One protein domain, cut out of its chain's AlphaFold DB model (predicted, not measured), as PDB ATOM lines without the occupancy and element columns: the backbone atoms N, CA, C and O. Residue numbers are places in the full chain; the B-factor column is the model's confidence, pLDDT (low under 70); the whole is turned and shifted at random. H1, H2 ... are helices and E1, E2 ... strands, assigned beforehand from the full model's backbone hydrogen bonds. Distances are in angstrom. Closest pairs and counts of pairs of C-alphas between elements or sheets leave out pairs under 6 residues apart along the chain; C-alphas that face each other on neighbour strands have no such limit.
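Overview. This is residues 20 to 98 of the 99 residues of an uncharacterized protein of Nesterenkonia sp. PF2B19 (UniProt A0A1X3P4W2). A narrow sheet of three parallel strands, E1, E2 and E5, has the long helix H2 over one face and the short helix H1 on the other. E2 runs on past the sheet into the hairpin E3 and E4, which extends the model along its longest axis, and from E4 the chain folds back to H2. The printed part has 79 residues, with two named helices and five named strands in the order E1 H1 E2 E3 E4 H2 E5, a mixed class. The larger sheet has the order E1, E2, E5, parallel; E3 and E4 form an antiparallel sheet of two. The whole is compact, with a radius of gyration of the C-alphas of 13.3 A, yet elongated in outline, spanning 45 by 26 by 17 A.

Along the chain. In the larger sheet, E2 is residues 49 to 55, 19.7 A long, E1 is residues 22 to 27, 16.2 A, and E5 is residues 86 to 89. E1 begins with C-alpha 22 at (54.280, 8.373, 117.624), and E5 ends with C-alpha 89 at (39.848, -0.116, 108.583). H2 is residues 69 to 82, 19.8 A long, from C-alpha 69 at (33.433, 1.270, 117.733). H1 is residues 34 to 39, 8.8 A long. E3 is residues 57 to 60, and E4 is residues 63 to 66.

Arrangement. E1 and E2 are parallel at 25 degrees, with N 25 and O 51 at 2.8 A, within hydrogen-bond range. E2 and E5 are parallel at 28 degrees, with N 89 and O 54 at 2.8 A. E1, H1 and E2 form a strand-helix-strand unit, two parallel neighbour strands with a helix between, whose crossover is right-handed. H2 is on the sheet at a height of 8.7 A, over E2 and, only just, over E5, with 3 of its 14 C-alphas there. It runs slantwise to the strands, at 36 degrees to E2 on the local plane. The closest C-alphas of H2 and E5 are those of Ala 75 and Ala 89, 5.6 A apart. H1 is on the opposite face at a height of 9.1 A, over E1, and only just stands up from the sheet, rising 40.2 degrees. The closest C-alphas of H1 and E1 are those of Pro 34 and Trp 27, 5.4 A apart. E2 runs on into E3 across one residue, at 40 degrees. E3 and E4 form a hairpin, antiparallel at 151 degrees, with N 58 and O 65 at 2.9 A. H1 and H2 have each O i to N i+4 pair within hydrogen-bond range.

Size, cuts and confidence. The C-alphas farthest apart, those of Pro 47 and Gly 62, are 44.9 A apart. Residues 39 to 46, of which 39 belongs to H1, stand free. The printed part has no cut and no long link between named elements. Its mean pLDDT is 92.5, and no printed residue is under 70.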
ATOM      1  N   ASP A  20      60.336  12.187 119.470       89.31
ATOM      2  CA  ASP A  20      60.296  10.737 119.236       89.31
ATOM      3  C   ASP A  20      58.898  10.121 119.441       89.31
ATOM      4  O   ASP A  20      58.718   8.900 119.350       89.31
ATOM      5  N   ALA A  21      57.882  10.941 119.729       91.62
ATOM      6  CA  ALA A  21      56.516  10.472 119.867       91.62
ATOM      7  C   ALA A  21      56.001   9.864 118.557       91.62
ATOM      8  O   ALA A  21      56.392  10.209 117.438       91.62
ATOM      9  N   ARG A  22      55.059   8.940 118.720       90.88
ATOM     10  CA  ARG A  22      54.280   8.373 117.624       90.88
ATOM     11  C   ARG A  22      52.854   8.866 117.775       90.88
ATOM     12  O   ARG A  22      52.281   8.768 118.857       90.88
ATOM     13  N   VAL A  23      52.284   9.379 116.696       92.06
ATOM     14  CA  VAL A  23      50.895   9.836 116.653       92.06
ATOM     15  C   VAL A  23      50.173   9.039 115.585       92.06
ATOM     16  O   VAL A  23      50.640   8.950 114.455       92.06
ATOM     17  N   LEU A  24      49.031   8.456 115.939       93.50
ATOM     18  CA  LEU A  24      48.137   7.834 114.972       93.50
ATOM     19  C   LEU A  24      46.941   8.752 114.755       93.50
ATOM     20  O   LEU A  24      46.180   9.034 115.678       93.50
ATOM     21  N   GLN A  25      46.788   9.212 113.524       92.81
ATOM     22  CA  GLN A  25      45.714  10.093 113.110       92.81
ATOM     23  C   GLN A  25      44.640   9.282 112.391       92.81
ATOM     24  O   GLN A  25      44.918   8.576 111.420       92.81
ATOM     25  N   LEU A  26      43.409   9.382 112.887       94.50
ATOM     26  CA  LEU A  26      42.259   8.688 112.323       94.50
ATOM     27  C   LEU A  26      41.530   9.606 111.343       94.50
ATOM     28  O   LEU A  26      41.168  10.740 111.670       94.50
ATOM     29  N   TRP A  27      41.276   9.077 110.155       94.19
ATOM     30  CA  TRP A  27      40.619   9.766 109.060       94.19
ATOM     31  C   TRP A  27      39.292   9.099 108.768       94.19
ATOM     32  O   TRP A  27      39.251   7.973 108.292       94.19
ATOM     33  N   GLY A  28      38.199   9.794 109.048       91.69
ATOM     34  CA  GLY A  28      36.857   9.325 108.740       91.69
ATOM     35  C   GLY A  28      36.008  10.465 108.208       91.69
ATOM     36  O   GLY A  28      36.177  11.624 108.610       91.69
ATOM     37  N   SER A  29      35.100  10.124 107.305       88.94
ATOM     38  CA  SER A  29      34.126  11.040 106.729       88.94
ATOM     39  C   SER A  29      32.900  10.250 106.287       88.94
ATOM     40  O   SER A  29      33.021   9.129 105.807       88.94
ATOM     41  N   ALA A  30      31.717  10.834 106.470       88.31
ATOM     42  CA  ALA A  30      30.478  10.291 105.917       88.31
ATOM     43  C   ALA A  30      30.226  10.790 104.479       88.31
ATOM     44  O   ALA A  30      29.481  10.180 103.715       88.31
ATOM     45  N   ALA A  31      30.844  11.915 104.103       87.75
ATOM     46  CA  ALA A  31      30.517  12.650 102.883       87.75
ATOM     47  C   ALA A  31      31.527  12.440 101.745       87.75
ATOM     48  O   ALA A  31      31.135  12.438 100.583       87.75
ATOM     49  N   GLN A  32      32.806  12.265 102.070       91.38
ATOM     50  CA  GLN A  32      33.929  12.251 101.123       91.38
ATOM     51  C   GLN A  32      34.895  11.127 101.469       91.38
ATOM     52  O   GLN A  32      34.886  10.661 102.607       91.38
ATOM     53  N   ASP A  33      35.713  10.704 100.512       94.19
ATOM     54  CA  ASP A  33      36.716   9.678 100.764       94.19
ATOM     55  C   ASP A  33      37.715  10.186 101.821       94.19
ATOM     56  O   ASP A  33      38.253  11.291 101.685       94.19
ATOM     57  N   PRO A  34      37.981   9.434 102.903       93.44
ATOM     58  CA  PRO A  34      38.930   9.857 103.930       93.44
ATOM     59  C   PRO A  34      40.355  10.096 103.398       93.44
ATOM     60  O   PRO A  34      41.104  10.832 104.043       93.44
ATOM     61  N   ARG A  35      40.726   9.529 102.241       94.50
ATOM     62  CA  ARG A  35      41.989   9.804 101.537       94.50
ATOM     63  C   ARG A  35      42.009  11.219 100.964       94.50
ATOM     64  O   ARG A  35      42.935  11.969 101.240       94.50
ATOM     65  N   GLU A  36      40.934  11.636 100.296       92.88
ATOM     66  CA  GLU A  36      40.793  13.004  99.778       92.88
ATOM     67  C   GLU A  36      40.772  14.037 100.911       92.88
ATOM     68  O   GLU A  36      41.335  15.124 100.794       92.88
ATOM     69  N   VAL A  37      40.147  13.705 102.045       89.88
ATOM     70  CA  VAL A  37      40.153  14.577 103.231       89.88
ATOM     71  C   VAL A  37      41.569  14.751 103.789       89.88
ATOM     72  O   VAL A  37      41.883  15.816 104.323       89.88
ATOM     73  N   MET A  38      42.411  13.720 103.691       89.94
ATOM     74  CA  MET A  38      43.818  13.807 104.071       89.94
ATOM     75  C   MET A  38      44.630  14.630 103.077       89.94
ATOM     76  O   MET A  38      45.403  15.483 103.508       89.94
ATOM     77  N   ASP A  39      44.450  14.400 101.780       89.69
ATOM     78  CA  ASP A  39      45.216  15.085 100.736       89.69
ATOM     79  C   ASP A  39      44.943  16.593 100.710       89.69
ATOM     80  O   ASP A  39      45.837  17.384 100.423       89.69
ATOM     81  N   ASN A  40      43.725  16.997 101.081       85.75
ATOM     82  CA  ASN A  40      43.337  18.400 101.215       85.75
ATOM     83  C   ASN A  40      43.742  19.035 102.562       85.75
ATOM     84  O   ASN A  40      43.444  20.209 102.789       85.75
ATOM     85  N   GLU A  41      44.370  18.293 103.485       81.88
ATOM     86  CA  GLU A  41      44.878  18.874 104.731       81.88
ATOM     87  C   GLU A  41      46.225  19.565 104.494       81.88
ATOM     88  O   GLU A  41      47.186  18.941 104.040       81.88
ATOM     89  N   ASP A  42      46.321  20.831 104.906       76.19
ATOM     90  CA  ASP A  42      47.614  21.481 105.100       76.19
ATOM     91  C   ASP A  42      48.353  20.815 106.273       76.19
ATOM     92  O   ASP A  42      47.889  20.811 107.420       76.19
ATOM     93  N   ARG A  43      49.482  20.172 105.970       74.81
ATOM     94  CA  ARG A  43      50.271  19.385 106.920       74.81
ATOM     95  C   ARG A  43      51.607  20.090 107.136       74.81
ATOM     96  O   ARG A  43      52.551  19.792 106.407       74.81
ATOM     97  N   PRO A  44      51.709  20.999 108.124       74.62
ATOM     98  CA  PRO A  44      53.000  21.571 108.474       74.62
ATOM     99  C   PRO A  44      53.941  20.459 108.934       74.62
ATOM    100  O   PRO A  44      53.489  19.487 109.550       74.62
ATOM    101  N   ASP A  45      55.236  20.618 108.664       79.31
ATOM    102  CA  ASP A  45      56.261  19.696 109.148       79.31
ATOM    103  C   ASP A  45      56.165  19.566 110.670       79.31
ATOM    104  O   ASP A  45      56.199  20.557 111.408       79.31
ATOM    105  N   ARG A  46      56.017  18.328 111.149       82.75
ATOM    106  CA  ARG A  46      55.885  18.029 112.579       82.75
ATOM    107  C   ARG A  46      57.112  17.265 113.062       82.75
ATOM    108  O   ARG A  46      57.592  16.387 112.346       82.75
ATOM    109  N   PRO A  47      57.599  17.535 114.287       85.44
ATOM    110  CA  PRO A  47      58.787  16.868 114.803       85.44
ATOM    111  C   PRO A  47      58.556  15.389 115.152       85.44
ATOM    112  O   PRO A  47      59.535  14.672 115.321       85.44
ATOM    113  N   TRP A  48      57.301  14.925 115.247       87.50
ATOM    114  CA  TRP A  48      56.953  13.532 115.550       87.50
ATOM    115  C   TRP A  48      56.526  12.722 114.331       87.50
ATOM    116  O   TRP A  48      56.044  13.237 113.320       87.50
ATOM    117  N   ARG A  49      56.605  11.398 114.477       89.62
ATOM    118  CA  ARG A  49      56.163  10.460 113.444       89.62
ATOM    119  C   ARG A  49      54.650  10.316 113.482       89.62
ATOM    120  O   ARG A  49      54.093   9.809 114.458       89.62
ATOM    121  N   THR A  50      53.995  10.726 112.402       90.94
ATOM    122  CA  THR A  50      52.551  10.547 112.229       90.94
ATOM    123  C   THR A  50      52.276   9.327 111.356       90.94
ATOM    124  O   THR A  50      52.943   9.109 110.351       90.94
ATOM    125  N   ARG A  51      51.299   8.521 111.762       93.25
ATOM    126  CA  ARG A  51      50.717   7.428 110.980       93.25
ATOM    127  C   ARG A  51      49.248   7.717 110.735       93.25
ATOM    128  O   ARG A  51      48.611   8.420 111.522       93.25
ATOM    129  N   HIS A  52      48.699   7.134 109.686       95.06
ATOM    130  CA  HIS A  52      47.360   7.432 109.211       95.06
ATOM    131  C   HIS A  52      46.517   6.163 109.134       95.06
ATOM    132  O   HIS A  52      46.900   5.184 108.498       95.06
ATOM    133  N   LEU A  53      45.352   6.195 109.781       97.38
ATOM    134  CA  LEU A  53      44.339   5.151 109.684       97.38
ATOM    135  C   LEU A  53      43.097   5.709 108.989       97.38
ATOM    136  O   LEU A  53      42.412   6.566 109.546       97.38
ATOM    137  N   PHE A  54      42.792   5.202 107.798       97.50
ATOM    138  CA  PHE A  54      41.578   5.547 107.061       97.50
ATOM    139  C   PHE A  54      40.416   4.654 107.487       97.50
ATOM    140  O   PHE A  54      40.519   3.428 107.477       97.50
ATOM    141  N   LEU A  55      39.297   5.266 107.854       97.56
ATOM    142  CA  LEU A  55      38.075   4.590 108.256       97.56
ATOM    143  C   LEU A  55      37.158   4.465 107.046       97.56
ATOM    144  O   LEU A  55      36.580   5.448 106.584       97.56
ATOM    145  N   GLY A  56      37.050   3.242 106.546       96.94
ATOM    146  CA  GLY A  56      36.128   2.866 105.494       96.94
ATOM    147  C   GLY A  56      34.758   2.459 106.025       96.94
ATOM    148  O   GLY A  56      34.310   2.876 107.096       96.94
ATOM    149  N   TYR A  57      34.102   1.587 105.271       96.69
ATOM    150  CA  TYR A  57      32.834   0.970 105.640       96.69
ATOM    151  C   TYR A  57      32.954  -0.558 105.623       96.69
ATOM    152  O   TYR A  57      33.885  -1.133 105.059       96.69
ATOM    153  N   HIS A  58      32.021  -1.234 106.282       96.50
ATOM    154  CA  HIS A  58      31.869  -2.678 106.162       96.50
ATOM    155  C   HIS A  58      30.865  -2.973 105.054       96.50
ATOM    156  O   HIS A  58      29.812  -2.336 104.995       96.50
ATOM    157  N   ARG A  59      31.159  -3.964 104.214       93.44
ATOM    158  CA  ARG A  59      30.248  -4.440 103.177       93.44
ATOM    159  C   ARG A  59      30.050  -5.937 103.304       93.44
ATOM    160  O   ARG A  59      31.016  -6.682 103.434       93.44
ATOM    161  N   ASP A  60      28.801  -6.361 103.228       91.12
ATOM    162  CA  ASP A  60      28.413  -7.762 103.137       91.12
ATOM    163  C   ASP A  60      27.386  -7.961 102.012       91.12
ATOM    164  O   ASP A  60      27.138  -7.068 101.196       91.12
ATOM    165  N   SER A  61      26.820  -9.166 101.924       87.00
ATOM    166  CA  SER A  61      25.796  -9.503 100.934       87.00
ATOM    167  C   SER A  61      24.488  -8.723 101.113       87.00
ATOM    168  O   SER A  61      23.704  -8.660 100.169       87.00
ATOM    169  N   GLY A  62      24.244  -8.139 102.291       87.81
ATOM    170  CA  GLY A  62      23.044  -7.371 102.622       87.81
ATOM    171  C   GLY A  62      23.173  -5.865 102.391       87.81
ATOM    172  O   GLY A  62      22.169  -5.161 102.470       87.81
ATOM    173  N   GLY A  63      24.374  -5.367 102.086       93.19
ATOM    174  CA  GLY A  63      24.628  -3.953 101.822       93.19
ATOM    175  C   GLY A  63      25.904  -3.456 102.490       93.19
ATOM    176  O   GLY A  63      26.867  -4.202 102.679       93.19
ATOM    177  N   SER A  64      25.926  -2.169 102.821       96.56
ATOM    178  CA  SER A  64      27.027  -1.525 103.529       96.56
ATOM    179  C   SER A  64      26.563  -0.931 104.854       96.56
ATOM    180  O   SER A  64      25.406  -0.552 105.031       96.56
ATOM    181  N   ARG A  65      27.486  -0.848 105.813       95.75
ATOM    182  CA  ARG A  65      27.288  -0.156 107.091       95.75
ATOM    183  C   ARG A  65      28.568   0.540 107.528       95.75
ATOM    184  O   ARG A  65      29.671   0.136 107.157       95.75
ATOM    185  N   TRP A  66      28.428   1.534 108.393       96.38
ATOM    186  CA  TRP A  66      29.575   2.132 109.059       96.38
ATOM    187  C   TRP A  66      30.247   1.131 110.000       96.38
ATOM    188  O   TRP A  66      29.627   0.182 110.498       96.38
ATOM    189  N   LEU A  67      31.541   1.346 110.228       96.81
ATOM    190  CA  LEU A  67      32.301   0.575 111.201       96.81
ATOM    191  C   LEU A  67      31.760   0.829 112.609       96.81
ATOM    192  O   LEU A  67      31.433   1.952 112.991       96.81
ATOM    193  N   THR A  68      31.697  -0.232 113.395       96.69
ATOM    194  CA  THR A  68      31.399  -0.164 114.822       96.69
ATOM    195  C   THR A  68      32.600   0.374 115.596       96.69
ATOM    196  O   THR A  68      33.746   0.277 115.154       96.69
ATOM    197  N   VAL A  69      32.356   0.861 116.815       96.62
ATOM    198  CA  VAL A  69      33.433   1.270 117.733       96.62
ATOM    199  C   VAL A  69      34.437   0.132 117.942       96.62
ATOM    200  O   VAL A  69      35.638   0.369 117.885       96.62
ATOM    201  N   GLY A  70      33.968  -1.111 118.103       98.00
ATOM    202  CA  GLY A  70      34.845  -2.270 118.288       98.00
ATOM    203  C   GLY A  70      35.757  -2.546 117.088       98.00
ATOM    204  O   GLY A  70      36.930  -2.873 117.269       98.00
ATOM    205  N   GLU A  71      35.251  -2.373 115.865       97.50
ATOM    206  CA  GLU A  71      36.049  -2.508 114.640       97.50
ATOM    207  C   GLU A  71      37.089  -1.390 114.522       97.50
ATOM    208  O   GLU A  71      38.252  -1.669 114.228       97.50
ATOM    209  N   ILE A  72      36.703  -0.146 114.825       97.50
ATOM    210  CA  ILE A  72      37.609   1.010 114.807       97.50
ATOM    211  C   ILE A  72      38.713   0.844 115.857       97.50
ATOM    212  O   ILE A  72      39.891   1.019 115.544       97.50
ATOM    213  N   SER A  73      38.366   0.468 117.090       97.44
ATOM    214  CA  SER A  73      39.338   0.239 118.164       97.44
ATOM    215  C   SER A  73      40.306  -0.889 117.818       97.44
ATOM    216  O   SER A  73      41.513  -0.734 117.994       97.44
ATOM    217  N   ARG A  74      39.808  -2.005 117.268       97.81
ATOM    218  CA  ARG A  74      40.666  -3.113 116.827       97.81
ATOM    219  C   ARG A  74      41.630  -2.665 115.730       97.81
ATOM    220  O   ARG A  74      42.825  -2.925 115.836       97.81
ATOM    221  N   ALA A  75      41.130  -1.981 114.704       97.19
ATOM    222  CA  ALA A  75      41.964  -1.491 113.611       97.19
ATOM    223  C   ALA A  75      42.998  -0.461 114.089       97.19
ATOM    224  O   ALA A  75      44.123  -0.455 113.606       97.19
ATOM    225  N   THR A  76      42.645   0.355 115.082       96.50
ATOM    226  CA  THR A  76      43.550   1.324 115.716       96.50
ATOM    227  C   THR A  76      44.754   0.637 116.357       96.50
ATOM    228  O   THR A  76      45.889   1.024 116.086       96.50
ATOM    229  N   VAL A  77      44.527  -0.416 117.151       96.69
ATOM    230  CA  VAL A  77      45.613  -1.195 117.771       96.69
ATOM    231  C   VAL A  77      46.465  -1.886 116.704       96.69
ATOM    232  O   VAL A  77      47.686  -1.775 116.724       96.69
ATOM    233  N   LEU A  78      45.834  -2.523 115.713       96.56
ATOM    234  CA  LEU A  78      46.562  -3.197 114.633       96.56
ATOM    235  C   LEU A  78      47.421  -2.225 113.812       96.56
ATOM    236  O   LEU A  78      48.575  -2.523 113.511       96.56
ATOM    237  N   ALA A  79      46.893  -1.046 113.478       95.75
ATOM    238  CA  ALA A  79      47.638  -0.011 112.768       95.75
ATOM    239  C   ALA A  79      48.825   0.495 113.601       95.75
ATOM    240  O   ALA A  79      49.928   0.674 113.077       95.75
ATOM    241  N   TRP A  80      48.624   0.668 114.909       94.88
ATOM    242  CA  TRP A  80      49.686   1.058 115.830       94.88
ATOM    243  C   TRP A  80      50.831   0.038 115.870       94.88
ATOM    244  O   TRP A  80      52.002   0.416 115.747       94.88
ATOM    245  N   ASP A  81      50.500  -1.246 115.967       95.50
ATOM    246  CA  ASP A  81      51.486  -2.322 116.078       95.50
ATOM    247  C   ASP A  81      52.183  -2.626 114.746       95.50
ATOM    248  O   ASP A  81      53.371  -2.939 114.733       95.50
ATOM    249  N   SER A  82      51.482  -2.470 113.617       93.69
ATOM    250  CA  SER A  82      51.985  -2.843 112.284       93.69
ATOM    251  C   SER A  82      53.264  -2.125 111.852       93.69
ATOM    252  O   SER A  82      54.027  -2.645 111.045       93.69
ATOM    253  N   GLY A  83      53.500  -0.911 112.349       88.50
ATOM    254  CA  GLY A  83      54.624  -0.102 111.889       88.50
ATOM    255  C   GLY A  83      54.318   0.797 110.688       88.50
ATOM    256  O   GLY A  83      55.038   1.778 110.494       88.50
ATOM    257  N   SER A  84      53.264   0.491 109.929       93.12
ATOM    258  CA  SER A  84      52.951   1.120 108.644       93.12
ATOM    259  C   SER A  84      52.589   2.596 108.772       93.12
ATOM    260  O   SER A  84      51.893   3.003 109.702       93.12
ATOM    261  N   GLU A  85      53.038   3.403 107.810       93.44
ATOM    262  CA  GLU A  85      52.664   4.819 107.714       93.44
ATOM    263  C   GLU A  85      51.172   4.988 107.404       93.44
ATOM    264  O   GLU A  85      50.516   5.846 107.991       93.44
ATOM    265  N   TYR A  86      50.627   4.112 106.557       95.62
ATOM    266  CA  TYR A  86      49.225   4.102 106.152       95.62
ATOM    267  C   TYR A  86      48.582   2.755 106.472       95.62
ATOM    268  O   TYR A  86      49.158   1.695 106.224       95.62
ATOM    269  N   ALA A  87      47.362   2.806 106.995       97.06
ATOM    270  CA  ALA A  87      46.511   1.656 107.241       97.06
ATOM    271  C   ALA A  87      45.051   2.011 106.938       97.06
ATOM    272  O   ALA A  87      44.660   3.179 106.952       97.06
ATOM    273  N   SER A  88      44.226   0.996 106.705       97.19
ATOM    274  CA  SER A  88      42.785   1.151 106.537       97.19
ATOM    275  C   SER A  88      42.022   0.219 107.473       97.19
ATOM    276  O   SER A  88      42.458  -0.887 107.794       97.19
ATOM    277  N   ALA A  89      40.861   0.683 107.922       97.31
ATOM    278  CA  ALA A  89      39.848  -0.116 108.583       97.31
ATOM    279  C   ALA A  89      38.669  -0.279 107.619       97.31
ATOM    280  O   ALA A  89      38.099   0.716 107.178       97.31
ATOM    281  N   GLY A  90      38.286  -1.516 107.306       95.38
ATOM    282  CA  GLY A  90      37.200  -1.787 106.360       95.38
ATOM    283  C   GLY A  90      37.566  -1.499 104.900       95.38
ATOM    284  O   GLY A  90      38.737  -1.476 104.521       95.38
ATOM    285  N   GLN A  91      36.536  -1.317 104.079       95.81
ATOM    286  CA  GLN A  91      36.630  -1.099 102.642       95.81
ATOM    287  C   GLN A  91      36.575   0.400 102.320       95.81
ATOM    288  O   GLN A  91      35.720   1.116 102.836       95.81
ATOM    289  N   LEU A  92      37.495   0.862 101.467       95.94
ATOM    290  CA  LEU A  92      37.509   2.233 100.939       95.94
ATOM    291  C   LEU A  92      36.932   2.297  99.521       95.94
ATOM    292  O   LEU A  92      36.221   3.239  99.196       95.94
ATOM    293  N   ASP A  93      37.178   1.268  98.709       94.81
ATOM    294  CA  ASP A  93      36.822   1.257  97.291       94.81
ATOM    295  C   ASP A  93      35.725   0.234  96.968       94.81
ATOM    296  O   ASP A  93      35.833  -0.917  97.398       94.81
ATOM    297  N   PRO A  94      34.709   0.580  96.158       94.31
ATOM    298  CA  PRO A  94      34.383   1.935  95.695       94.31
ATOM    299  C   PRO A  94      33.697   2.753  96.809       94.31
ATOM    300  O   PRO A  94      32.874   2.216  97.558       94.31
ATOM    301  N   TRP A  95      34.019   4.041  96.942       93.12
ATOM    302  CA  TRP A  95      33.525   4.882  98.045       93.12
ATOM    303  C   TRP A  95      32.027   5.221  97.928       93.12
ATOM    304  O   TRP A  95      31.349   5.522  98.913       93.12
ATOM    305  N   GLU A  96      31.472   5.130  96.724       92.69
ATOM    306  CA  GLU A  96      30.062   5.370  96.403       92.69
ATOM    307  C   GLU A  96      29.127   4.318  97.006       92.69
ATOM    308  O   GLU A  96      27.921   4.536  97.064       92.69
ATOM    309  N   LEU A  97      29.670   3.184  97.460       92.69
ATOM    310  CA  LEU A  97      28.900   2.102  98.073       92.69
ATOM    311  C   LEU A  97      28.867   2.165  99.598       92.69
ATOM    312  O   LEU A  97      28.350   1.240 100.225       92.69
ATOM    313  N   ARG A  98      29.407   3.222 100.206       94.06
ATOM    314  CA  ARG A  98      29.192   3.501 101.629       94.06
ATOM    315  C   ARG A  98      27.688   3.706 101.932       94.06
ATOM    316  O   ARG A  98      26.926   3.941 100.995       94.06
TER     317      ARG A  98